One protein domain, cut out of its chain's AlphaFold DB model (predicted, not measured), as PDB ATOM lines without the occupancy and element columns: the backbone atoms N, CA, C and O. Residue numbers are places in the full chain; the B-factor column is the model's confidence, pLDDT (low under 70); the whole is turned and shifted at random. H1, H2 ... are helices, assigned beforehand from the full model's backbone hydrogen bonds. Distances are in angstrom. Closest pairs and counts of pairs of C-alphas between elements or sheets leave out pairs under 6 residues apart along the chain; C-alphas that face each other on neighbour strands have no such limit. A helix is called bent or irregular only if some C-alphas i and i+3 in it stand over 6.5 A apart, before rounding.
ATOM      1  N   TYR A  19      26.215 -55.664  27.764       82.31
ATOM      2  CA  TYR A  19      26.041 -54.503  26.889       82.31
ATOM      3  C   TYR A  19      25.499 -53.273  27.607       82.31
ATOM      4  O   TYR A  19      25.905 -52.151  27.302       82.31
ATOM      5  N   TYR A  20      24.589 -53.465  28.560       85.00
ATOM      6  CA  TYR A  20      23.953 -52.384  29.301       85.00
ATOM      7  C   TYR A  20      24.951 -51.427  29.982       85.00
ATOM      8  O   TYR A  20      24.847 -50.216  29.757       85.00
ATOM      9  N   PRO A  21      25.942 -51.895  30.773       86.94
ATOM     10  CA  PRO A  21      26.906 -50.994  31.399       86.94
ATOM     11  C   PRO A  21      27.742 -50.237  30.362       86.94
ATOM     12  O   PRO A  21      27.996 -49.045  30.538       86.94
ATOM     13  N   ILE A  22      28.110 -50.880  29.251       85.56
ATOM     14  CA  ILE A  22      28.913 -50.246  28.198       85.56
ATOM     15  C   ILE A  22      28.102 -49.162  27.479       85.56
ATOM     16  O   ILE A  22      28.598 -48.054  27.276       85.56
ATOM     17  N   ALA A  23      26.832 -49.429  27.171       84.56
ATOM     18  CA  ALA A  23      25.923 -48.444  26.594       84.56
ATOM     19  C   ALA A  23      25.697 -47.247  27.534       84.56
ATOM     20  O   ALA A  23      25.646 -46.100  27.085       84.56
ATOM     21  N   LYS A  24      25.615 -47.490  28.850       89.12
ATOM     22  CA  LYS A  24      25.498 -46.427  29.859       89.12
ATOM     23  C   LYS A  24      26.733 -45.521  29.876       89.12
ATOM     24  O   LYS A  24      26.582 -44.301  29.907       89.12
ATOM     25  N   ILE A  25      27.932 -46.103  29.807       87.38
ATOM     26  CA  ILE A  25      29.198 -45.357  29.717       87.38
ATOM     27  C   ILE A  25      29.245 -44.550  28.417       87.38
ATOM     28  O   ILE A  25      29.488 -43.347  28.453       87.38
ATOM     29  N   ALA A  26      28.921 -45.178  27.284       86.81
ATOM     30  CA  ALA A  26      28.917 -44.519  25.983       86.81
ATOM     31  C   ALA A  26      27.985 -43.305  25.933       86.81
ATOM     32  O   ALA A  26      28.330 -42.277  25.358       86.81
ATOM     33  N   LYS A  27      26.822 -43.388  26.588       87.94
ATOM     34  CA  LYS A  27      25.892 -42.260  26.715       87.94
ATOM     35  C   LYS A  27      26.500 -41.089  27.492       87.94
ATOM     36  O   LYS A  27      26.285 -39.941  27.108       87.94
ATOM     37  N   SER A  28      27.258 -41.369  28.552       88.38
ATOM     38  CA  SER A  28      27.972 -40.343  29.323       88.38
ATOM     39  C   SER A  28      29.067 -39.683  28.487       88.38
ATOM     40  O   SER A  28      29.102 -38.461  28.384       88.38
ATOM     41  N   ASP A  29      29.900 -40.486  27.823       87.56
ATOM     42  CA  ASP A  29      31.003 -39.999  26.992       87.56
ATOM     43  C   ASP A  29      30.475 -39.172  25.792       87.56
ATOM     44  O   ASP A  29      31.054 -38.149  25.427       87.56
ATOM     45  N   MET A  30      29.335 -39.555  25.198       87.12
ATOM     46  CA  MET A  30      28.648 -38.761  24.165       87.12
ATOM     47  C   MET A  30      28.135 -37.424  24.703       87.12
ATOM     48  O   MET A  30      28.302 -36.395  24.049       87.12
ATOM     49  N   ALA A  31      27.527 -37.410  25.893       87.94
ATOM     50  CA  ALA A  31      27.063 -36.175  26.520       87.94
ATOM     51  C   ALA A  31      28.228 -35.218  26.823       87.94
ATOM     52  O   ALA A  31      28.099 -34.014  26.614       87.94
ATOM     53  N   GLU A  32      29.367 -35.747  27.264       87.75
ATOM     54  CA  GLU A  32      30.579 -34.972  27.532       87.75
ATOM     55  C   GLU A  32      31.185 -34.388  26.249       87.75
ATOM     56  O   GLU A  32      31.457 -33.189  26.180       87.75
ATOM     57  N   ARG A  33      31.291 -35.187  25.179       87.75
ATOM     58  CA  ARG A  33      31.726 -34.701  23.858       87.75
ATOM     59  C   ARG A  33      30.793 -33.635  23.295       87.75
ATOM     60  O   ARG A  33      31.271 -32.626  22.791       87.75
ATOM     61  N   ASN A  34      29.483 -33.834  23.412       88.12
ATOM     62  CA  ASN A  34      28.499 -32.873  22.923       88.12
ATOM     63  C   ASN A  34      28.600 -31.531  23.673       88.12
ATOM     64  O   ASN A  34      28.527 -30.473  23.056       88.12
ATOM     65  N   ARG A  35      28.858 -31.558  24.989       88.19
ATOM     66  CA  ARG A  35      29.144 -30.346  25.784       88.19
ATOM     67  C   ARG A  35      30.417 -29.628  25.336       88.19
ATOM     68  O   ARG A  35      30.463 -28.406  25.387       88.19
ATOM     69  N   ALA A  36      31.417 -30.371  24.872       87.06
ATOM     70  CA  ALA A  36      32.642 -29.825  24.292       87.06
ATOM     71  C   ALA A  36      32.498 -29.406  22.809       87.06
ATOM     72  O   ALA A  36      33.493 -29.048  22.184       87.06
ATOM     73  N   GLY A  37      31.297 -29.480  22.216       88.25
ATOM     74  CA  GLY A  37      31.069 -29.176  20.796       88.25
ATOM     75  C   GLY A  37      31.645 -30.218  19.825       88.25
ATOM     76  O   GLY A  37      31.804 -29.942  18.638       88.25
ATOM     77  N   LEU A  38      31.978 -31.418  20.311       86.38
ATOM     78  CA  LEU A  38      32.583 -32.499  19.534       86.38
ATOM     79  C   LEU A  38      31.534 -33.512  19.056       86.38
ATOM     80  O   LEU A  38      30.619 -33.900  19.782       86.38
ATOM     81  N   SER A  39      31.726 -34.027  17.839       84.00
ATOM     82  CA  SER A  39      30.841 -35.042  17.255       84.00
ATOM     83  C   SER A  39      30.833 -36.357  18.048       84.00
ATOM     84  O   SER A  39      31.881 -36.864  18.456       84.00
ATOM     85  N   SER A  40      29.648 -36.953  18.206       86.25
ATOM     86  CA  SER A  40      29.429 -38.259  18.853       86.25
ATOM     87  C   SER A  40      29.399 -39.443  17.874       86.25
ATOM     88  O   SER A  40      29.316 -40.594  18.300       86.25
ATOM     89  N   THR A  41      29.522 -39.185  16.567       81.50
ATOM     90  CA  THR A  41      29.533 -40.198  15.500       81.50
ATOM     91  C   THR A  41      30.506 -41.366  15.743       81.50
ATOM     92  O   THR A  41      30.086 -42.509  15.573       81.50
ATOM     93  N   PRO A  42      31.769 -41.162  16.181       77.69
ATOM     94  CA  PRO A  42      32.675 -42.289  16.412       77.69
ATOM     95  C   PRO A  42      32.183 -43.242  17.507       77.69
ATOM     96  O   PRO A  42      32.332 -44.448  17.361       77.69
ATOM     97  N   ILE A  43      31.547 -42.733  18.568       80.88
ATOM     98  CA  ILE A  43      31.009 -43.576  19.649       80.88
ATOM     99  C   ILE A  43      29.845 -44.434  19.129       80.88
ATOM    100  O   ILE A  43      29.756 -45.619  19.447       80.88
ATOM    101  N   LEU A  44      28.997 -43.861  18.271       81.12
ATOM    102  CA  LEU A  44      27.895 -44.567  17.614       81.12
ATOM    103  C   LEU A  44      28.373 -45.706  16.705       81.12
ATOM    104  O   LEU A  44      27.803 -46.793  16.766       81.12
ATOM    105  N   TYR A  45      29.438 -45.502  15.921       82.56
ATOM    106  CA  TYR A  45      30.000 -46.563  15.075       82.56
ATOM    107  C   TYR A  45      30.453 -47.778  15.886       82.56
ATOM    108  O   TYR A  45      30.186 -48.912  15.491       82.56
ATOM    109  N   PHE A  46      31.083 -47.559  17.042       80.12
ATOM    110  CA  PHE A  46      31.451 -48.673  17.912       80.12
ATOM    111  C   PHE A  46      30.239 -49.332  18.575       80.12
ATOM    112  O   PHE A  46      30.261 -50.537  18.790       80.12
ATOM    113  N   LEU A  47      29.165 -48.595  18.867       78.38
ATOM    114  CA  LEU A  47      27.947 -49.193  19.422       78.38
ATOM    115  C   LEU A  47      27.198 -50.076  18.408       78.38
ATOM    116  O   LEU A  47      26.517 -51.016  18.810       78.38
ATOM    117  N   MET A  48      27.320 -49.776  17.111       78.06
ATOM    118  CA  MET A  48      26.662 -50.523  16.029       78.06
ATOM    119  C   MET A  48      27.317 -51.879  15.739       78.06
ATOM    120  O   MET A  48      26.684 -52.739  15.133       78.06
ATOM    121  N   LEU A  49      28.569 -52.078  16.152       76.94
ATOM    122  CA  LEU A  49      29.298 -53.331  15.963       76.94
ATOM    123  C   LEU A  49      28.905 -54.334  17.057       76.94
ATOM    124  O   LEU A  49      29.306 -54.160  18.211       76.94
ATOM    125  N   PRO A  50      28.158 -55.407  16.742       67.06
ATOM    126  CA  PRO A  50      27.798 -56.390  17.748       67.06
ATOM    127  C   PRO A  50      29.057 -57.088  18.281       67.06
ATOM    128  O   PRO A  50      29.936 -57.495  17.525       67.06
ATOM    129  N   ILE A  51      29.113 -57.232  19.603       67.75
ATOM    130  CA  ILE A  51      30.048 -58.000  20.432       67.75
ATOM    131  C   ILE A  51      31.441 -57.374  20.477       67.75
ATOM    132  O   ILE A  51      31.957 -57.073  21.551       67.75
ATOM    133  N   VAL A  52      32.024 -57.098  19.317       73.75
ATOM    134  CA  VAL A  52      33.368 -56.530  19.184       73.75
ATOM    135  C   VAL A  52      33.359 -55.024  19.442       73.75
ATOM    136  O   VAL A  52      34.267 -54.497  20.076       73.75
ATOM    137  N   GLY A  53      32.311 -54.327  19.009       75.12
ATOM    138  CA  GLY A  53      32.186 -52.877  19.127       75.12
ATOM    139  C   GLY A  53      32.269 -52.339  20.558       75.12
ATOM    140  O   GLY A  53      33.119 -51.489  20.820       75.12
ATOM    141  N   PRO A  54      31.473 -52.861  21.512       75.75
ATOM    142  CA  PRO A  54      31.522 -52.456  22.918       75.75
ATOM    143  C   PRO A  54      32.891 -52.692  23.573       75.75
ATOM    144  O   PRO A  54      33.373 -51.850  24.335       75.75
ATOM    145  N   LEU A  55      33.536 -53.818  23.258       79.69
ATOM    146  CA  LEU A  55      34.849 -54.171  23.802       79.69
ATOM    147  C   LEU A  55      35.947 -53.268  23.235       79.69
ATOM    148  O   LEU A  55      36.738 -52.702  23.988       79.69
ATOM    149  N   VAL A  56      35.961 -53.074  21.912       80.50
ATOM    150  CA  VAL A  56      36.902 -52.165  21.252       80.50
ATOM    151  C   VAL A  56      36.689 -50.745  21.759       80.50
ATOM    152  O   VAL A  56      37.660 -50.094  22.138       80.50
ATOM    153  N   TYR A  57      35.437 -50.293  21.868       82.44
ATOM    154  CA  TYR A  57      35.096 -48.995  22.442       82.44
ATOM    155  C   TYR A  57      35.721 -48.802  23.821       82.44
ATOM    156  O   TYR A  57      36.360 -47.782  24.057       82.44
ATOM    157  N   MET A  58      35.613 -49.788  24.716       82.12
ATOM    158  CA  MET A  58      36.231 -49.699  26.038       82.12
ATOM    159  C   MET A  58      37.755 -49.520  25.998       82.12
ATOM    160  O   MET A  58      38.296 -48.812  26.848       82.12
ATOM    161  N   LEU A  59      38.444 -50.100  25.013       83.38
ATOM    162  CA  LEU A  59      39.890 -49.931  24.842       83.38
ATOM    163  C   LEU A  59      40.250 -48.528  24.337       83.38
ATOM    164  O   LEU A  59      41.246 -47.948  24.772       83.38
ATOM    165  N   VAL A  60      39.444 -47.962  23.434       85.06
ATOM    166  CA  VAL A  60      39.765 -46.688  22.771       85.06
ATOM    167  C   VAL A  60      39.042 -45.465  23.347       85.06
ATOM    168  O   VAL A  60      39.437 -44.343  23.030       85.06
ATOM    169  N   ARG A  61      38.051 -45.631  24.239       82.75
ATOM    170  CA  ARG A  61      37.190 -44.544  24.757       82.75
ATOM    171  C   ARG A  61      37.956 -43.364  25.342       82.75
ATOM    172  O   ARG A  61      37.576 -42.225  25.106       82.75
ATOM    173  N   LYS A  62      39.087 -43.612  26.015       81.75
ATOM    174  CA  LYS A  62      39.928 -42.554  26.605       81.75
ATOM    175  C   LYS A  62      40.469 -41.566  25.566       81.75
ATOM    176  O   LYS A  62      40.749 -40.430  25.917       81.75
ATOM    177  N   LYS A  63      40.604 -41.973  24.298       81.50
ATOM    178  CA  LYS A  63      41.013 -41.081  23.198       81.50
ATOM    179  C   LYS A  63      39.866 -40.216  22.670       81.50
ATOM    180  O   LYS A  63      40.118 -39.225  21.996       81.50
ATOM    181  N   PHE A  64      38.623 -40.605  22.944       76.00
ATOM    182  CA  PHE A  64      37.425 -39.883  22.523       76.00
ATOM    183  C   PHE A  64      36.901 -38.934  23.600       76.00
ATOM    184  O   PHE A  64      35.983 -38.170  23.324       76.00
TER     185      PHE A  64
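This is residues 19 to 64 of the 67 residues of an uncharacterized protein of Lewinellaceae bacterium SD302 (UniProt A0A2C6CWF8). This is a small bundle of three helices side by side, their centres making a triangle, in which the backbone goes one way along H1, folds back along the short H2, and goes forward again along H3. H1 is the longest helix and makes most of the length; H2 and H3 pack on one side of it as a pair, H3 with 7 pairs of C-alphas within 8 A of H1 and H2 with 3. The printed part has 46 residues with three named helices in the order H1, H2, H3 and no named strand, and the class is all helix. The whole is compact, with a radius of gyration of the C-alphas of 9.8 A, and elongated, spanning 29 by 17 by 16 A.

Begin at the first printed residue and find C-alpha 19 at (26.041, -54.503, 26.889). From there H1 runs over residues 19 to 35, Tyr 19 to Arg 35, and the y value climbs until you reach C-alpha 35 at (29.144, -30.346, 25.784), 24.4 A from the start. Five residues, 36 to 40, then make a tight link to H2, residues 41 to 48. Look at C-alpha 41 at (29.533, -40.198, 15.500): from here y falls again as far as Met 48, and the first and last C-alphas of H2 are 10.7 A apart. Residues 49 to 51 make a second tight link, and H3 takes up residues 52 to 64, Val 52 to Phe 64. Its y values rise once more, and it ends at C-alpha 64 at (37.425, -39.883, 22.523), 17.5 A from C-alpha 52. H3 is irregular: C-alphas 59 and 62 are 7.6 A apart, against about 5 A in a regular helix, and its line is a rough one.

Start with H1 and look across to H2, which it only just touches, with 3 pairs of C-alphas within 8 A. H1 touches H2 with residues 23 to 30 alone, and the closest C-alphas are those of Ala 26 and Ile 43, 6.7 A apart. The two run opposite ways at a shallow tilt of 10 degrees and form a helical hairpin. Go on to H2 and H3, which touch with 10 pairs of C-alphas within 8 A; here the closest are those of Phe 46 and Gly 53, at 4.4 A. They run opposite ways at a shallow tilt of 20 degrees, a second helical hairpin, and their centres are 9.5 A apart. Now return to H1 from H3: they touch with 7 pairs of C-alphas within 8 A, and the closest are those of Ile 22 and Pro 54, 6.3 A apart. These two run the same way at a shallow tilt of 29 degrees, with 11.3 A from centre to centre. The helix packing is mostly aligned, with the three touching pairs at shallow tilts. On the backbone, each O i to N i+4 pair of H1 and H2 is within hydrogen-bond range, while in H3 it is 6 of 9.

The two C-alphas farthest apart are those of Gly 37, in the link after H1, and Ile 51, in the link before H3, at 28.8 A. From the first printed C-alpha, Tyr 19, to the last, Phe 64, the distance is 19.0 A. The printed part has no cut, and both links are tight. It belongs to a full chain of 67 residues. In the B-factor column you will find a mean pLDDT of 82.7 for the printed part, and the model's confidence is under 70 at residues 50 to 51.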